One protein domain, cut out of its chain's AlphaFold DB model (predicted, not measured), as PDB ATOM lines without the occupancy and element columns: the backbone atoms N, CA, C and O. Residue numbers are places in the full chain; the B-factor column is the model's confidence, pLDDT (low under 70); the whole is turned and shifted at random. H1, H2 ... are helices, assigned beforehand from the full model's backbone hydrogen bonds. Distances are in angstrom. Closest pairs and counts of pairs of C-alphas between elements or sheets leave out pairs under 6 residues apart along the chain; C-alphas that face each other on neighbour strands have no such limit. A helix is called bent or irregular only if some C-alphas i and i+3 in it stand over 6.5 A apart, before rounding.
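What this domain is: This is residues 2 to 27 and 56 to 160 of the 184 residues of the protein "TMEM189_B_dmain domain-containing protein" of Flavobacteriales bacterium (UniProt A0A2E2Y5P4). Three helices lie roughly side by side, with H4 between the long H1 and the long H3, and H5 carries on from H4 toward a second end where the short helices H2, H6 and H7 gather round it. H1 slants over H4 and its first residues, 2 to 7, stick out; H8 packs on H1 through a small contact, after a long looping link, residues 137 to 154. The printed part has 131 residues with eight named helices, H1 to H8 in chain order, and no named strand; the class is all helix. It is compact, with a radius of gyration of the C-alphas of 15.6 A and spans of 43 by 35 by 31 A.

Where its parts are: The longest helix, H1, holds residues 2 to 27 and measures 37.7 A from C-alpha 2 at (-21.960, 121.466, 200.132) to C-alpha 27 at (-10.147, 154.883, 212.986). H3, residues 64 to 86, measures 31.1 A; it is irregular, with C-alphas 67 and 70 7.5 A apart, and has a kink of 36 degrees near residue 71. H4, residues 91 to 101, measures 15.2 A, and H5, residues 103 to 111, 13.2 A. The shorter helices are H2, residues 56 to 61, H6, residues 119 to 126, H7, residues 133 to 136, and H8, residues 155 to 160, which ends at C-alpha 160 at (-7.160, 154.436, 198.996).

How they stand to each other: H1, with residues 12 to 23 alone, touches H4 at a shallow tilt of 30 degrees, the same way; the closest C-alphas, of Leu 19 and Val 96, are 6.1 A apart. H1 only just touches H8, with 3 pairs of C-alphas within 8 A, the closest those of Phe 21 and Leu 155 at 7.1 A. H1 and H3 are apart. H3 and H4 form a helical hairpin at a shallow tilt of 27 degrees, with the C-alphas of Gly 71 and Ala 101 closest at 4.3 A. H4 and H5 meet only through their link. H5 is the hub and touches H3, closest at Leu 67 and Asn 104, 5.9 A between C-alphas, where H3 takes part with residues 64 to 71 alone. H5 also touches H2, closest C-alphas Arg 57 and His 111 at 5.6 A, and H7, closest C-alphas Ala 110 and Pro 133 at 4.1 A. H6 is close to H5 but not clearly touching, about perpendicular at 87 degrees, with the C-alphas of Trp 109 and Val 121 closest at 7.8 A. In H1, H4, H6 and H8 every O i to N i+4 pair is within hydrogen-bond range; H3 has 17 of 19, H5 4 of 5, and H2 0 of 2 but 2 of 3 O i to N i+3 pairs, while H7 is too short for an O i to N i+4 pair.

The domain as a whole: The two C-alphas farthest apart, of Met 2 and Lys 142, are 47.8 A apart. Residues 28 to 55 are not printed, and C-alphas 27 and 56 are 14.2 A apart across this cut. The link from H7 to H8 is long. Mean pLDDT of the printed part is 97.0, and no printed residue is under 70.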
ATOM      1  N   MET A   2     -23.048 120.694 200.771       85.06
ATOM      2  CA  MET A   2     -21.960 121.466 200.132       85.06
ATOM      3  C   MET A   2     -22.311 122.942 199.860       85.06
ATOM      4  O   MET A   2     -21.542 123.825 200.221       85.06
ATOM      5  N   LEU A   3     -23.499 123.222 199.309       88.50
ATOM      6  CA  LEU A   3     -23.965 124.598 199.078       88.50
ATOM      7  C   LEU A   3     -24.029 125.416 200.381       88.50
ATOM      8  O   LEU A   3     -23.601 126.563 200.413       88.50
ATOM      9  N   SER A   4     -24.495 124.809 201.474       92.19
ATOM     10  CA  SER A   4     -24.568 125.448 202.793       92.19
ATOM     11  C   SER A   4     -23.183 125.818 203.330       92.19
ATOM     12  O   SER A   4     -23.007 126.912 203.855       92.19
ATOM     13  N   ILE A   5     -22.186 124.943 203.149       95.00
ATOM     14  CA  ILE A   5     -20.795 125.213 203.549       95.00
ATOM     15  C   ILE A   5     -20.226 126.394 202.756       95.00
ATOM     16  O   ILE A   5     -19.635 127.297 203.344       95.00
ATOM     17  N   ILE A   6     -20.445 126.419 201.437       96.75
ATOM     18  CA  ILE A   6     -19.984 127.514 200.571       96.75
ATOM     19  C   ILE A   6     -20.617 128.843 200.997       96.75
ATOM     20  O   ILE A   6     -19.917 129.848 201.100       96.75
ATOM     21  N   LEU A   7     -21.918 128.851 201.295       97.38
ATOM     22  CA  LEU A   7     -22.619 130.054 201.746       97.38
ATOM     23  C   LEU A   7     -22.101 130.553 203.099       97.38
ATOM     24  O   LEU A   7     -21.864 131.749 203.246       97.38
ATOM     25  N   ILE A   8     -21.876 129.662 204.068       97.50
ATOM     26  CA  ILE A   8     -21.312 130.037 205.374       97.50
ATOM     27  C   ILE A   8     -19.900 130.609 205.204       97.50
ATOM     28  O   ILE A   8     -19.586 131.644 205.789       97.50
ATOM     29  N   ALA A   9     -19.065 129.991 204.365       97.50
ATOM     30  CA  ALA A   9     -17.723 130.493 204.078       97.50
ATOM     31  C   ALA A   9     -17.762 131.878 203.408       97.50
ATOM     32  O   ALA A   9     -17.031 132.781 203.818       97.50
ATOM     33  N   ALA A  10     -18.651 132.077 202.431       98.25
ATOM     34  CA  ALA A  10     -18.844 133.370 201.781       98.25
ATOM     35  C   ALA A  10     -19.312 134.444 202.776       98.25
ATOM     36  O   ALA A  10     -18.780 135.554 202.769       98.25
ATOM     37  N   GLN A  11     -20.247 134.107 203.673       98.31
ATOM     38  CA  GLN A  11     -20.688 135.005 204.742       98.31
ATOM     39  C   GLN A  11     -19.541 135.353 205.691       98.31
ATOM     40  O   GLN A  11     -19.337 136.526 205.978       98.31
ATOM     41  N   ALA A  12     -18.751 134.374 206.135       98.44
ATOM     42  CA  ALA A  12     -17.621 134.622 207.026       98.44
ATOM     43  C   ALA A  12     -16.580 135.554 206.381       98.44
ATOM     44  O   ALA A  12     -16.118 136.491 207.027       98.44
ATOM     45  N   ILE A  13     -16.264 135.354 205.096       98.38
ATOM     46  CA  ILE A  13     -15.352 136.228 204.342       98.38
ATOM     47  C   ILE A  13     -15.931 137.643 204.223       98.38
ATOM     48  O   ILE A  13     -15.230 138.616 204.500       98.38
ATOM     49  N   ALA A  14     -17.208 137.773 203.855       98.56
ATOM     50  CA  ALA A  14     -17.871 139.070 203.747       98.56
ATOM     51  C   ALA A  14     -17.891 139.814 205.092       98.56
ATOM     52  O   ALA A  14     -17.584 141.001 205.142       98.56
ATOM     53  N   LEU A  15     -18.180 139.110 206.191       98.69
ATOM     54  CA  LEU A  15     -18.158 139.667 207.545       98.69
ATOM     55  C   LEU A  15     -16.746 140.047 207.992       98.69
ATOM     56  O   LEU A  15     -16.586 141.027 208.710       98.69
ATOM     57  N   TYR A  16     -15.723 139.309 207.561       98.62
ATOM     58  CA  TYR A  16     -14.328 139.632 207.856       98.62
ATOM     59  C   TYR A  16     -13.893 140.938 207.179       98.62
ATOM     60  O   TYR A  16     -13.257 141.782 207.808       98.62
ATOM     61  N   PHE A  17     -14.308 141.153 205.927       98.69
ATOM     62  CA  PHE A  17     -14.110 142.433 205.246       98.69
ATOM     63  C   PHE A  17     -14.980 143.545 205.829       98.69
ATOM     64  O   PHE A  17     -14.501 144.660 206.000       98.69
ATOM     65  N   LEU A  18     -16.234 143.263 206.190       98.69
ATOM     66  CA  LEU A  18     -17.081 144.239 206.873       98.69
ATOM     67  C   LEU A  18     -16.437 144.695 208.185       98.69
ATOM     68  O   LEU A  18     -16.363 145.890 208.443       98.69
ATOM     69  N   LEU A  19     -15.925 143.760 208.985       98.62
ATOM     70  CA  LEU A  19     -15.176 144.063 210.198       98.62
ATOM     71  C   LEU A  19     -13.981 144.972 209.900       98.62
ATOM     72  O   LEU A  19     -13.825 145.998 210.553       98.62
ATOM     73  N   ASP A  20     -13.154 144.621 208.917       98.75
ATOM     74  CA  ASP A  20     -11.984 145.421 208.550       98.75
ATOM     75  C   ASP A  20     -12.383 146.844 208.122       98.75
ATOM     76  O   ASP A  20     -11.789 147.828 208.569       98.75
ATOM     77  N   PHE A  21     -13.466 146.975 207.352       98.81
ATOM     78  CA  PHE A  21     -14.043 148.268 206.998       98.81
ATOM     79  C   PHE A  21     -14.512 149.048 208.233       98.81
ATOM     80  O   PHE A  21     -14.185 150.225 208.360       98.81
ATOM     81  N   LEU A  22     -15.211 148.402 209.173       98.50
ATOM     82  CA  LEU A  22     -15.664 149.023 210.422       98.50
ATOM     83  C   LEU A  22     -14.488 149.498 211.284       98.50
ATOM     84  O   LEU A  22     -14.564 150.590 211.847       98.50
ATOM     85  N   THR A  23     -13.383 148.742 211.345       98.44
ATOM     86  CA  THR A  23     -12.166 149.224 212.024       98.44
ATOM     87  C   THR A  23     -11.634 150.495 211.374       98.44
ATOM     88  O   THR A  23     -11.296 151.442 212.080       98.44
ATOM     89  N   GLY A  24     -11.636 150.552 210.038       98.38
ATOM     90  CA  GLY A  24     -11.229 151.735 209.288       98.38
ATOM     91  C   GLY A  24     -12.165 152.918 209.490       98.38
ATOM     92  O   GLY A  24     -11.686 154.031 209.654       98.38
ATOM     93  N   LEU A  25     -13.479 152.690 209.543       98.38
ATOM     94  CA  LEU A  25     -14.471 153.741 209.769       98.38
ATOM     95  C   LEU A  25     -14.296 154.391 211.144       98.38
ATOM     96  O   LEU A  25     -14.293 155.616 211.245       98.38
ATOM     97  N   VAL A  26     -14.122 153.579 212.192       97.25
ATOM     98  CA  VAL A  26     -13.863 154.083 213.547       97.25
ATOM     99  C   VAL A  26     -12.534 154.831 213.583       97.25
ATOM    100  O   VAL A  26     -12.490 155.941 214.097       97.25
ATOM    101  N   HIS A  27     -11.474 154.268 213.000       97.31
ATOM    102  CA  HIS A  27     -10.147 154.883 212.986       97.31
ATOM    103  C   HIS A  27     -10.121 156.222 212.245       97.31
ATOM    104  O   HIS A  27      -9.734 157.234 212.817       97.31
ATOM    105  N   PRO A  56       3.954 155.465 218.021       94.19
ATOM    106  CA  PRO A  56       3.231 154.271 217.573       94.19
ATOM    107  C   PRO A  56       3.383 153.065 218.495       94.19
ATOM    108  O   PRO A  56       2.405 152.398 218.847       94.19
ATOM    109  N   ARG A  57       4.601 152.840 218.996       94.88
ATOM    110  CA  ARG A  57       4.910 151.698 219.862       94.88
ATOM    111  C   ARG A  57       4.395 151.849 221.292       94.88
ATOM    112  O   ARG A  57       4.322 150.853 222.000       94.88
ATOM    113  N   LYS A  58       3.955 153.030 221.738       91.69
ATOM    114  CA  LYS A  58       3.375 153.208 223.085       91.69
ATOM    115  C   LYS A  58       2.176 152.279 223.316       91.69
ATOM    116  O   LYS A  58       1.969 151.820 224.441       91.69
ATOM    117  N   MET A  59       1.439 151.935 222.256       93.44
ATOM    118  CA  MET A  59       0.341 150.963 222.286       93.44
ATOM    119  C   MET A  59       0.777 149.564 222.764       93.44
ATOM    120  O   MET A  59       0.013 148.895 223.459       93.44
ATOM    121  N   THR A  60       2.002 149.124 222.450       95.81
ATOM    122  CA  THR A  60       2.488 147.767 222.775       95.81
ATOM    123  C   THR A  60       2.732 147.564 224.270       95.81
ATOM    124  O   THR A  60       2.699 146.442 224.766       95.81
ATOM    125  N   THR A  61       2.880 148.661 225.018       93.75
ATOM    126  CA  THR A  61       3.099 148.652 226.475       93.75
ATOM    127  C   THR A  61       1.807 148.585 227.295       93.75
ATOM    128  O   THR A  61       1.844 148.541 228.524       93.75
ATOM    129  N   ARG A  62       0.640 148.611 226.640       93.38
ATOM    130  CA  ARG A  62      -0.660 148.693 227.311       93.38
ATOM    131  C   ARG A  62      -1.255 147.314 227.586       93.38
ATOM    132  O   ARG A  62      -1.064 146.360 226.828       93.38
ATOM    133  N   SER A  63      -2.021 147.220 228.672       95.62
ATOM    134  CA  SER A  63      -2.761 146.004 229.012       95.62
ATOM    135  C   SER A  63      -3.892 145.741 228.015       95.62
ATOM    136  O   SER A  63      -4.397 146.659 227.367       95.62
ATOM    137  N   TYR A  64      -4.335 144.483 227.935       96.12
ATOM    138  CA  TYR A  64      -5.484 144.083 227.119       96.12
ATOM    139  C   TYR A  64      -6.707 144.969 227.386       96.12
ATOM    140  O   TYR A  64      -7.274 145.548 226.463       96.12
ATOM    141  N   TRP A  65      -7.076 145.136 228.659       95.75
ATOM    142  CA  TRP A  65      -8.263 145.911 229.013       95.75
ATOM    143  C   TRP A  65      -8.137 147.390 228.670       95.75
ATOM    144  O   TRP A  65      -9.122 147.999 228.263       95.75
ATOM    145  N   TYR A  66      -6.938 147.965 228.783       93.94
ATOM    146  CA  TYR A  66      -6.715 149.349 228.380       93.94
ATOM    147  C   TYR A  66      -7.025 149.556 226.891       93.94
ATOM    148  O   TYR A  66      -7.653 150.550 226.537       93.94
ATOM    149  N   LEU A  67      -6.640 148.598 226.041       93.81
ATOM    150  CA  LEU A  67      -6.850 148.653 224.593       93.81
ATOM    151  C   LEU A  67      -8.267 148.244 224.166       93.81
ATOM    152  O   LEU A  67      -8.803 148.812 223.220       93.81
ATOM    153  N   CYS A  68      -8.883 147.272 224.839       95.81
ATOM    154  CA  CYS A  68     -10.107 146.630 224.349       95.81
ATOM    155  C   CYS A  68     -11.394 147.077 225.055       95.81
ATOM    156  O   CYS A  68     -12.474 146.788 224.546       95.81
ATOM    157  N   LYS A  69     -11.332 147.792 226.192       95.31
ATOM    158  CA  LYS A  69     -12.538 148.181 226.959       95.31
ATOM    159  C   LYS A  69     -13.584 148.919 226.124       95.31
ATOM    160  O   LYS A  69     -14.762 148.586 226.194       95.31
ATOM    161  N   SER A  70     -13.156 149.871 225.299       94.12
ATOM    162  CA  SER A  70     -14.059 150.671 224.467       94.12
ATOM    163  C   SER A  70     -14.642 149.845 223.317       94.12
ATOM    164  O   SER A  70     -15.812 150.005 222.983       94.12
ATOM    165  N   GLY A  71     -13.860 148.905 222.770       95.75
ATOM    166  CA  GLY A  71     -14.333 147.937 221.777       95.75
ATOM    167  C   GLY A  71     -15.409 147.016 222.350       95.75
ATOM    168  O   GLY A  71     -16.477 146.883 221.762       95.75
ATOM    169  N   TRP A  72     -15.179 146.453 223.541       97.88
ATOM    170  CA  TRP A  72     -16.176 145.642 224.246       97.88
ATOM    171  C   TRP A  72     -17.429 146.432 224.621       97.88
ATOM    172  O   TRP A  72     -18.529 145.908 224.470       97.88
ATOM    173  N   ALA A  73     -17.292 147.686 225.060       96.81
ATOM    174  CA  ALA A  73     -18.440 148.546 225.341       96.81
ATOM    175  C   ALA A  73     -19.284 148.783 224.076       96.81
ATOM    176  O   ALA A  73     -20.496 148.574 224.099       96.81
ATOM    177  N   GLY A  74     -18.645 149.133 222.953       96.06
ATOM    178  CA  GLY A  74     -19.326 149.326 221.669       96.06
ATOM    179  C   GLY A  74     -20.006 148.054 221.154       96.06
ATOM    180  O   GLY A  74     -21.172 148.090 220.766       96.06
ATOM    181  N   VAL A  75     -19.319 146.909 221.215       97.94
ATOM    182  CA  VAL A  75     -19.878 145.606 220.815       97.94
ATOM    183  C   VAL A  75     -21.034 145.180 221.720       97.94
ATOM    184  O   VAL A  75     -22.024 144.654 221.221       97.94
ATOM    185  N   SER A  76     -20.961 145.451 223.025       98.31
ATOM    186  CA  SER A  76     -22.058 145.144 223.954       98.31
ATOM    187  C   SER A  76     -23.314 145.941 223.609       98.31
ATOM    188  O   SER A  76     -24.402 145.374 223.555       98.31
ATOM    189  N   LEU A  77     -23.172 147.236 223.301       97.62
ATOM    190  CA  LEU A  77     -24.288 148.071 222.841       97.62
ATOM    191  C   LEU A  77     -24.858 147.574 221.506       97.62
ATOM    192  O   LEU A  77     -26.076 147.492 221.354       97.62
ATOM    193  N   MET A  78     -23.991 147.191 220.564       97.38
ATOM    194  CA  MET A  78     -24.396 146.607 219.282       97.38
ATOM    195  C   MET A  78     -25.209 145.318 219.474       97.38
ATOM    196  O   MET A  78     -26.252 145.161 218.848       97.38
ATOM    197  N   TRP A  79     -24.767 144.410 220.348       98.44
ATOM    198  CA  TRP A  79     -25.487 143.169 220.642       98.44
ATOM    199  C   TRP A  79     -26.819 143.412 221.348       98.44
ATOM    200  O   TRP A  79     -27.812 142.794 220.977       98.44
ATOM    201  N   ILE A  80     -26.878 144.338 222.309       98.62
ATOM    202  CA  ILE A  80     -28.143 144.713 222.957       98.62
ATOM    203  C   ILE A  80     -29.134 145.240 221.913       98.62
ATOM    204  O   ILE A  80     -30.280 144.799 221.886       98.62
ATOM    205  N   ALA A  81     -28.693 146.133 221.022       98.19
ATOM    206  CA  ALA A  81     -29.538 146.668 219.957       98.19
ATOM    207  C   ALA A  81     -29.995 145.577 218.974       98.19
ATOM    208  O   ALA A  81     -31.177 145.502 218.645       98.19
ATOM    209  N   ALA A  82     -29.085 144.700 218.541       97.75
ATOM    210  CA  ALA A  82     -29.411 143.589 217.649       97.75
ATOM    211  C   ALA A  82     -30.443 142.638 218.273       97.75
ATOM    212  O   ALA A  82     -31.437 142.297 217.627       97.75
ATOM    213  N   TYR A  83     -30.250 142.266 219.542       98.19
ATOM    214  CA  TYR A  83     -31.178 141.412 220.277       98.19
ATOM    215  C   TYR A  83     -32.537 142.087 220.482       98.19
ATOM    216  O   TYR A  83     -33.568 141.458 220.274       98.19
ATOM    217  N   ALA A  84     -32.563 143.380 220.817       98.44
ATOM    218  CA  ALA A  84     -33.809 144.123 220.998       98.44
ATOM    219  C   ALA A  84     -34.659 144.191 219.715       98.44
ATOM    220  O   ALA A  84     -35.883 144.208 219.798       98.44
ATOM    221  N   VAL A  85     -34.024 144.223 218.538       97.88
ATOM    222  CA  VAL A  85     -34.718 144.291 217.240       97.88
ATOM    223  C   VAL A  85     -35.130 142.912 216.725       97.88
ATOM    224  O   VAL A  85     -36.195 142.778 216.128       97.88
ATOM    225  N   THR A  86     -34.288 141.895 216.911       97.12
ATOM    226  CA  THR A  86     -34.452 140.588 216.243       97.12
ATOM    227  C   THR A  86     -34.857 139.451 217.179       97.12
ATOM    228  O   THR A  86     -35.316 138.415 216.710       97.12
ATOM    229  N   GLY A  87     -34.700 139.625 218.492       98.06
ATOM    230  CA  GLY A  87     -34.932 138.590 219.502       98.06
ATOM    231  C   GLY A  87     -33.820 137.542 219.614       98.06
ATOM    232  O   GLY A  87     -33.919 136.652 220.459       98.06
ATOM    233  N   GLU A  88     -32.754 137.626 218.808       97.38
ATOM    234  CA  GLU A  88     -31.650 136.665 218.831       97.38
ATOM    235  C   GLU A  88     -30.292 137.277 218.448       97.38
ATOM    236  O   GLU A  88     -30.198 138.306 217.784       97.38
ATOM    237  N   LEU A  89     -29.206 136.621 218.865       98.00
ATOM    238  CA  LEU A  89     -27.853 136.917 218.390       98.00
ATOM    239  C   LEU A  89     -27.351 135.753 217.550       98.00
ATOM    240  O   LEU A  89     -26.870 134.744 218.069       98.00
ATOM    241  N   THR A  90     -27.459 135.914 216.238       98.00
ATOM    242  CA  THR A  90     -26.956 134.947 215.267       98.00
ATOM    243  C   THR A  90     -25.428 134.829 215.313       98.00
ATOM    244  O   THR A  90     -24.718 135.694 215.836       98.00
ATOM    245  N   TRP A  91     -24.878 133.768 214.714       98.12
ATOM    246  CA  TRP A  91     -23.427 133.560 214.668       98.12
ATOM    247  C   TRP A  91     -22.678 134.715 213.983       98.12
ATOM    248  O   TRP A  91     -21.526 134.968 214.320       98.12
ATOM    249  N   GLN A  92     -23.322 135.444 213.063       98.19
ATOM    250  CA  GLN A  92     -22.735 136.605 212.391       98.19
ATOM    251  C   GLN A  92     -22.464 137.752 213.379       98.19
ATOM    252  O   GLN A  92     -21.384 138.347 213.342       98.19
ATOM    253  N   TRP A  93     -23.399 138.017 214.303       98.06
ATOM    254  CA  TRP A  93     -23.219 139.012 215.366       98.06
ATOM    255  C   TRP A  93     -22.089 138.629 216.314       98.06
ATOM    256  O   TRP A  93     -21.278 139.485 216.677       98.06
ATOM    257  N   TRP A  94     -22.004 137.349 216.680       98.38
ATOM    258  CA  TRP A  94     -20.905 136.833 217.493       98.38
ATOM    259  C   TRP A  94     -19.563 136.942 216.770       98.38
ATOM    260  O   TRP A  94     -18.592 137.413 217.355       98.38
ATOM    261  N   PHE A  95     -19.515 136.572 215.490       98.44
ATOM    262  CA  PHE A  95     -18.303 136.610 214.676       98.44
ATOM    263  C   PHE A  95     -17.735 138.031 214.565       98.44
ATOM    264  O   PHE A  95     -16.572 138.257 214.895       98.44
ATOM    265  N   VAL A  96     -18.561 139.006 214.166       98.25
ATOM    266  CA  VAL A  96     -18.129 140.410 214.058       98.25
ATOM    267  C   VAL A  96     -17.847 141.008 215.434       98.25
ATOM    268  O   VAL A  96     -16.840 141.688 215.602       98.25
ATOM    269  N   GLY A  97     -18.697 140.741 216.429       98.25
ATOM    270  CA  GLY A  97     -18.561 141.311 217.766       98.25
ATOM    271  C   GLY A  97     -17.294 140.852 218.486       98.25
ATOM    272  O   GLY A  97     -16.530 141.683 218.972       98.25
ATOM    273  N   ILE A  98     -17.013 139.547 218.499       98.56
ATOM    274  CA  ILE A  98     -15.821 139.007 219.169       98.56
ATOM    275  C   ILE A  98     -14.550 139.529 218.498       98.56
ATOM    276  O   ILE A  98     -13.644 140.001 219.184       98.56
ATOM    277  N   LEU A  99     -14.468 139.481 217.168       98.50
ATOM    278  CA  LEU A  99     -13.283 139.968 216.465       98.50
ATOM    279  C   LEU A  99     -13.136 141.494 216.595       98.50
ATOM    280  O   LEU A  99     -12.043 141.977 216.883       98.50
ATOM    281  N   GLY A 100     -14.234 142.245 216.472       98.19
ATOM    282  CA  GLY A 100     -14.269 143.704 216.602       98.19
ATOM    283  C   GLY A 100     -13.859 144.204 217.980       98.19
ATOM    284  O   GLY A 100     -13.026 145.106 218.076       98.19
ATOM    285  N   ALA A 101     -14.331 143.565 219.052       98.19
ATOM    286  CA  ALA A 101     -13.915 143.901 220.415       98.19
ATOM    287  C   ALA A 101     -12.404 143.698 220.650       98.19
ATOM    288  O   ALA A 101     -11.828 144.301 221.555       98.19
ATOM    289  N   ASN A 102     -11.755 142.875 219.817       98.12
ATOM    290  CA  ASN A 102     -10.329 142.563 219.869       98.12
ATOM    291  C   ASN A 102      -9.510 143.219 218.741       98.12
ATOM    292  O   ASN A 102      -8.312 142.950 218.629       98.12
ATOM    293  N   ALA A 103     -10.101 144.105 217.929       97.88
ATOM    294  CA  ALA A 103      -9.414 144.754 216.808       97.88
ATOM    295  C   ALA A 103      -8.144 145.506 217.238       97.88
ATOM    296  O   ALA A 103      -7.128 145.458 216.547       97.88
ATOM    297  N   ASN A 104      -8.148 146.109 218.431       96.75
ATOM    298  CA  ASN A 104      -6.974 146.803 218.959       96.75
ATOM    299  C   ASN A 104      -5.804 145.869 219.306       96.75
ATOM    300  O   ASN A 104      -4.665 146.322 219.349       96.75
ATOM    301  N   ILE A 105      -6.034 144.568 219.499       97.94
ATOM    302  CA  ILE A 105      -4.937 143.602 219.645       97.94
ATOM    303  C   ILE A 105      -4.270 143.341 218.294       97.94
ATOM    304  O   ILE A 105      -3.044 143.316 218.215       97.94
ATOM    305  N   VAL A 106      -5.057 143.239 217.219       98.25
ATOM    306  CA  VAL A 106      -4.520 143.131 215.853       98.25
ATOM    307  C   VAL A 106      -3.749 144.395 215.474       98.25
ATOM    308  O   VAL A 106      -2.631 144.304 214.967       98.25
ATOM    309  N   HIS A 107      -4.296 145.565 215.804       98.12
ATOM    310  CA  HIS A 107      -3.622 146.845 215.621       98.12
ATOM    311  C   HIS A 107      -2.311 146.915 216.427       98.12
ATOM    312  O   HIS A 107      -1.263 147.231 215.867       98.12
ATOM    313  N   ARG A 108      -2.312 146.503 217.703       97.94
ATOM    314  CA  ARG A 108      -1.093 146.409 218.522       97.94
ATOM    315  C   ARG A 108      -0.034 145.514 217.873       97.94
ATOM    316  O   ARG A 108       1.128 145.908 217.804       97.94
ATOM    317  N   TRP A 109      -0.415 144.347 217.352       98.38
ATOM    318  CA  TRP A 109       0.510 143.448 216.652       98.38
ATOM    319  C   TRP A 109       1.114 144.056 215.381       98.38
ATOM    320  O   TRP A 109       2.151 143.573 214.923       98.38
ATOM    321  N   ALA A 110       0.503 145.094 214.801       97.88
ATOM    322  CA  ALA A 110       1.082 145.850 213.692       97.88
ATOM    323  C   ALA A 110       2.197 146.822 214.142       97.88
ATOM    324  O   ALA A 110       2.986 147.245 213.304       97.88
ATOM    325  N   HIS A 111       2.322 147.108 215.442       97.94
ATOM    326  CA  HIS A 111       3.383 147.951 216.028       97.94
ATOM    327  C   HIS A 111       4.483 147.171 216.754       97.94
ATOM    328  O   HIS A 111       5.465 147.753 217.217       97.94
ATOM    329  N   GLU A 112       4.332 145.854 216.858       97.44
ATOM    330  CA  GLU A 112       5.307 144.957 217.479       97.44
ATOM    331  C   GLU A 112       6.334 144.432 216.466       97.44
ATOM    332  O   GLU A 112       6.047 144.231 215.275       97.44
ATOM    333  N   PHE A 113       7.543 144.151 216.947       95.88
ATOM    334  CA  PHE A 113       8.520 143.366 216.203       95.88
ATOM    335  C   PHE A 113       8.120 141.880 216.150       95.88
ATOM    336  O   PHE A 113       7.174 141.429 216.795       95.88
ATOM    337  N   ASN A 114       8.806 141.095 215.312       94.62
ATOM    338  CA  ASN A 114       8.468 139.678 215.111       94.62
ATOM    339  C   ASN A 114       8.641 138.824 216.378       94.62
ATOM    340  O   ASN A 114       7.961 137.808 216.506       94.62
ATOM    341  N   ASP A 115       9.573 139.205 217.248       95.31
ATOM    342  CA  ASP A 115       9.945 138.554 218.506       95.31
ATOM    343  C   ASP A 115       9.117 139.031 219.711       95.31
ATOM    344  O   ASP A 115       9.109 138.368 220.743       95.31
ATOM    345  N   GLU A 116       8.358 140.119 219.558       95.88
ATOM    346  CA  GLU A 116       7.487 140.685 220.601       95.88
ATOM    347  C   GLU A 116       6.059 140.117 220.577       95.88
ATOM    348  O   GLU A 116       5.314 140.269 221.544       95.88
ATOM    349  N   ARG A 117       5.679 139.431 219.491       95.94
ATOM    350  CA  ARG A 117       4.343 138.850 219.297       95.94
ATOM    351  C   ARG A 117       4.385 137.329 219.143       95.94
ATOM    352  O   ARG A 117       5.401 136.775 218.717       95.94
ATOM    353  N   PRO A 118       3.273 136.616 219.397       96.94
ATOM    354  CA  PRO A 118       3.230 135.171 219.208       96.94
ATOM    355  C   PRO A 118       3.603 134.753 217.776       96.94
ATOM    356  O   PRO A 118       3.145 135.343 216.796       96.94
ATOM    357  N   LYS A 119       4.381 133.672 217.633       97.31
ATOM    358  CA  LYS A 119       4.864 133.188 216.322       97.31
ATOM    359  C   LYS A 119       3.731 132.928 215.321       97.31
ATOM    360  O   LYS A 119       3.891 133.199 214.131       97.31
ATOM    361  N   PHE A 120       2.581 132.446 215.796       97.75
ATOM    362  CA  PHE A 120       1.418 132.214 214.939       97.75
ATOM    363  C   PHE A 120       0.828 133.525 214.392       97.75
ATOM    364  O   PHE A 120       0.386 133.549 213.251       97.75
ATOM    365  N   VAL A 121       0.884 134.637 215.136       98.19
ATOM    366  CA  VAL A 121       0.447 135.956 214.645       98.19
ATOM    367  C   VAL A 121       1.348 136.412 213.505       98.19
ATOM    368  O   VAL A 121       0.856 136.835 212.463       98.19
ATOM    369  N   THR A 122       2.666 136.249 213.653       97.88
ATOM    370  CA  THR A 122       3.621 136.523 212.569       97.88
ATOM    371  C   THR A 122       3.306 135.690 211.323       97.88
ATOM    372  O   THR A 122       3.396 136.197 210.205       97.88
ATOM    373  N   LEU A 123       2.885 134.432 211.487       98.06
ATOM    374  CA  LEU A 123       2.443 133.583 210.379       98.06
ATOM    375  C   LEU A 123       1.156 134.112 209.720       98.06
ATOM    376  O   LEU A 123       1.118 134.265 208.500       98.06
ATOM    377  N   LEU A 124       0.136 134.462 210.511       98.38
ATOM    378  CA  LEU A 124      -1.123 135.036 210.015       98.38
ATOM    379  C   LEU A 124      -0.898 136.355 209.263       98.38
ATOM    380  O   LEU A 124      -1.477 136.573 208.200       98.38
ATOM    381  N   GLN A 125      -0.010 137.212 209.766       98.25
ATOM    382  CA  GLN A 125       0.403 138.437 209.088       98.25
ATOM    383  C   GLN A 125       1.142 138.133 207.778       98.25
ATOM    384  O   GLN A 125       0.851 138.746 206.753       98.25
ATOM    385  N   ARG A 126       2.055 137.150 207.743       97.38
ATOM    386  CA  ARG A 126       2.724 136.728 206.492       97.38
ATOM    387  C   ARG A 126       1.723 136.261 205.435       97.38
ATOM    388  O   ARG A 126       1.842 136.675 204.280       97.38
ATOM    389  N   PHE A 127       0.710 135.497 205.841       98.19
ATOM    390  CA  PHE A 127      -0.391 135.059 204.975       98.19
ATOM    391  C   PHE A 127      -1.441 136.137 204.687       98.19
ATOM    392  O   PHE A 127      -2.398 135.863 203.970       98.19
ATOM    393  N   ARG A 128      -1.256 137.371 205.180       97.94
ATOM    394  CA  ARG A 128      -2.189 138.494 204.990       97.94
ATOM    395  C   ARG A 128      -3.588 138.223 205.550       97.94
ATOM    396  O   ARG A 128      -4.552 138.823 205.091       97.94
ATOM    397  N   ILE A 129      -3.701 137.332 206.528       98.38
ATOM    398  CA  ILE A 129      -4.947 137.128 207.269       98.38
ATOM    399  C   ILE A 129      -5.135 138.309 208.225       98.38
ATOM    400  O   ILE A 129      -6.199 138.907 208.251       98.38
ATOM    401  N   LEU A 130      -4.066 138.710 208.921       98.56
ATOM    402  CA  LEU A 130      -4.044 139.892 209.787       98.56
ATOM    403  C   LEU A 130      -3.231 141.037 209.170       98.56
ATOM    404  O   LEU A 130      -2.292 140.808 208.398       98.56
ATOM    405  N   GLN A 131      -3.569 142.266 209.560       98.25
ATOM    406  CA  GLN A 131      -2.852 143.491 209.214       98.25
ATOM    407  C   GLN A 131      -1.365 143.372 209.556       98.25
ATOM    408  O   GLN A 131      -1.001 142.964 210.660       98.25
ATOM    409  N   ARG A 132      -0.489 143.736 208.613       97.69
ATOM    410  CA  ARG A 132       0.968 143.652 208.797       97.69
ATOM    411  C   ARG A 132       1.545 145.004 209.217       97.69
ATOM    412  O   ARG A 132       1.061 146.026 208.725       97.69
ATOM    413  N   PRO A 133       2.670 145.018 209.959       97.69
ATOM    414  CA  PRO A 133       3.350 146.259 210.327       97.69
ATOM    415  C   PRO A 133       3.618 147.195 209.147       97.69
ATOM    416  O   PRO A 133       3.287 148.372 209.188       97.69
ATOM    417  N   LYS A 134       4.124 146.657 208.031       96.75
ATOM    418  CA  LYS A 134       4.437 147.455 206.835       96.75
ATOM    419  C   LYS A 134       3.224 148.076 206.135       96.75
ATOM    420  O   LYS A 134       3.389 149.055 205.417       96.75
ATOM    421  N   ASP A 135       2.041 147.471 206.258       97.06
ATOM    422  CA  ASP A 135       0.835 148.016 205.627       97.06
ATOM    423  C   ASP A 135       0.270 149.129 206.494       97.06
ATOM    424  O   ASP A 135      -0.044 150.200 205.985       97.06
ATOM    425  N   HIS A 136       0.232 148.908 207.808       97.81
ATOM    426  CA  HIS A 136      -0.227 149.909 208.754       97.81
ATOM    427  C   HIS A 136       0.752 151.091 208.895       97.81
ATOM    428  O   HIS A 136       0.321 152.221 209.064       97.81
ATOM    429  N   ALA A 137       2.059 150.904 208.687       97.06
ATOM    430  CA  ALA A 137       3.018 152.017 208.637       97.06
ATOM    431  C   ALA A 137       2.687 153.074 207.557       97.06
ATOM    432  O   ALA A 137       3.090 154.230 207.674       97.06
ATOM    433  N   ARG A 138       1.932 152.708 206.509       96.88
ATOM    434  CA  ARG A 138       1.478 153.655 205.471       96.88
ATOM    435  C   ARG A 138       0.468 154.668 205.987       96.88
ATOM    436  O   ARG A 138       0.345 155.732 205.382       96.88
ATOM    437  N   HIS A 139      -0.266 154.290 207.029       96.88
ATOM    438  CA  HIS A 139      -1.226 155.136 207.712       96.88
ATOM    439  C   HIS A 139      -0.503 156.201 208.547       96.88
ATOM    440  O   HIS A 139      -0.758 157.377 208.350       96.88
ATOM    441  N   HIS A 140       0.529 155.805 209.299       95.56
ATOM    442  CA  HIS A 140       1.447 156.697 210.037       95.56
ATOM    443  C   HIS A 140       2.367 157.553 209.147       95.56
ATOM    444  O   HIS A 140       3.301 158.196 209.617       95.56
ATOM    445  N   THR A 141       2.182 157.523 207.826       93.62
ATOM    446  CA  THR A 141       2.938 158.386 206.918       93.62
ATOM    447  C   THR A 141       2.165 159.682 206.716       93.62
ATOM    448  O   THR A 141       1.081 159.659 206.128       93.62
ATOM    449  N   LYS A 142       2.754 160.813 207.123       91.06
ATOM    450  CA  LYS A 142       2.190 162.152 206.896       91.06
ATOM    451  C   LYS A 142       1.741 162.347 205.439       91.06
ATOM    452  O   LYS A 142       2.476 161.956 204.525       91.06
ATOM    453  N   PRO A 143       0.553 162.932 205.194       90.12
ATOM    454  CA  PRO A 143      -0.337 163.609 206.152       90.12
ATOM    455  C   PRO A 143      -1.335 162.693 206.903       90.12
ATOM    456  O   PRO A 143      -2.331 163.185 207.413       90.12
ATOM    457  N   GLU A 144      -1.116 161.373 206.946       91.56
ATOM    458  CA  GLU A 144      -1.936 160.413 207.720       91.56
ATOM    459  C   GLU A 144      -3.420 160.359 207.301       91.56
ATOM    460  O   GLU A 144      -4.336 160.120 208.083       91.56
ATOM    461  N   THR A 145      -3.671 160.554 206.002       93.38
ATOM    462  CA  THR A 145      -5.025 160.629 205.424       93.38
ATOM    463  C   THR A 145      -5.495 159.337 204.739       93.38
ATOM    464  O   THR A 145      -6.324 159.380 203.825       93.38
ATOM    465  N   ARG A 146      -4.886 158.184 205.043       95.38
ATOM    466  CA  ARG A 146      -5.109 156.935 204.290       95.38
ATOM    467  C   ARG A 146      -4.884 155.679 205.120       95.38
ATOM    468  O   ARG A 146      -4.321 155.740 206.209       95.38
ATOM    469  N   SER A 147      -5.233 154.530 204.540       97.81
ATOM    470  CA  SER A 147      -4.944 153.206 205.102       97.81
ATOM    471  C   SER A 147      -5.512 152.969 206.519       97.81
ATOM    472  O   SER A 147      -4.875 152.320 207.348       97.81
ATOM    473  N   TYR A 148      -6.720 153.472 206.788       98.25
ATOM    474  CA  TYR A 148      -7.339 153.444 208.118       98.25
ATOM    475  C   TYR A 148      -7.741 152.055 208.627       98.25
ATOM    476  O   TYR A 148      -7.763 151.856 209.839       98.25
ATOM    477  N   CYS A 149      -8.060 151.085 207.759       98.56
ATOM    478  CA  CYS A 149      -8.437 149.736 208.196       98.56
ATOM    479  C   CYS A 149      -7.267 149.071 208.933       98.56
ATOM    480  O   CYS A 149      -6.135 149.097 208.440       98.56
ATOM    481  N   THR A 150      -7.520 148.487 210.107       97.94
ATOM    482  CA  THR A 150      -6.468 147.965 210.998       97.94
ATOM    483  C   THR A 150      -6.503 146.451 211.172       97.94
ATOM    484  O   THR A 150      -5.613 145.911 211.830       97.94
ATOM    485  N   PHE A 151      -7.475 145.747 210.582       98.50
ATOM    486  CA  PHE A 151      -7.659 144.315 210.813       98.50
ATOM    487  C   PHE A 151      -6.986 143.450 209.744       98.50
ATOM    488  O   PHE A 151      -6.328 142.464 210.081       98.50
ATOM    489  N   THR A 152      -7.087 143.829 208.467       98.06
ATOM    490  CA  THR A 152      -6.508 143.102 207.328       98.06
ATOM    491  C   THR A 152      -5.846 144.048 206.320       98.06
ATOM    492  O   THR A 152      -6.253 145.200 206.176       98.06
ATOM    493  N   PRO A 153      -4.862 143.571 205.533       97.56
ATOM    494  CA  PRO A 153      -4.139 144.432 204.597       97.56
ATOM    495  C   PRO A 153      -4.845 144.623 203.245       97.56
ATOM    496  O   PRO A 153      -4.238 145.140 202.303       97.56
ATOM    497  N   TRP A 154      -6.085 144.153 203.100       98.12
ATOM    498  CA  TRP A 154      -6.737 143.997 201.799       98.12
ATOM    499  C   TRP A 154      -7.613 145.180 201.393       98.12
ATOM    500  O   TRP A 154      -7.595 145.551 200.218       98.12
ATOM    501  N   LEU A 155      -8.358 145.783 202.326       98.19
ATOM    502  CA  LEU A 155      -9.287 146.865 201.982       98.19
ATOM    503  C   LEU A 155      -8.585 148.190 201.719       98.19
ATOM    504  O   LEU A 155      -8.956 148.892 200.780       98.19
ATOM    505  N   ASN A 156      -7.540 148.510 202.484       98.50
ATOM    506  CA  ASN A 156      -6.820 149.778 202.351       98.50
ATOM    507  C   ASN A 156      -6.365 150.069 200.905       98.50
ATOM    508  O   ASN A 156      -6.712 151.131 200.396       98.50
ATOM    509  N   PRO A 157      -5.699 149.149 200.169       98.12
ATOM    510  CA  PRO A 157      -5.350 149.383 198.764       98.12
ATOM    511  C   PRO A 157      -6.532 149.711 197.842       98.12
ATOM    512  O   PRO A 157      -6.346 150.413 196.848       98.12
ATOM    513  N   VAL A 158      -7.725 149.183 198.129       98.38
ATOM    514  CA  VAL A 158      -8.939 149.438 197.341       98.38
ATOM    515  C   VAL A 158      -9.522 150.801 197.706       98.38
ATOM    516  O   VAL A 158      -9.720 151.627 196.818       98.38
ATOM    517  N   LEU A 159      -9.731 151.055 199.001       98.56
ATOM    518  CA  LEU A 159     -10.305 152.299 199.525       98.56
ATOM    519  C   LEU A 159      -9.434 153.517 199.200       98.56
ATOM    520  O   LEU A 159      -9.951 154.554 198.783       98.56
ATOM    521  N   ASP A 160      -8.113 153.375 199.319       98.00
ATOM    522  CA  ASP A 160      -7.160 154.436 198.996       98.00
ATOM    523  C   ASP A 160      -7.167 154.737 197.486       98.00
ATOM    524  O   ASP A 160      -7.155 155.902 197.088       98.00
TER     525      ASP A 160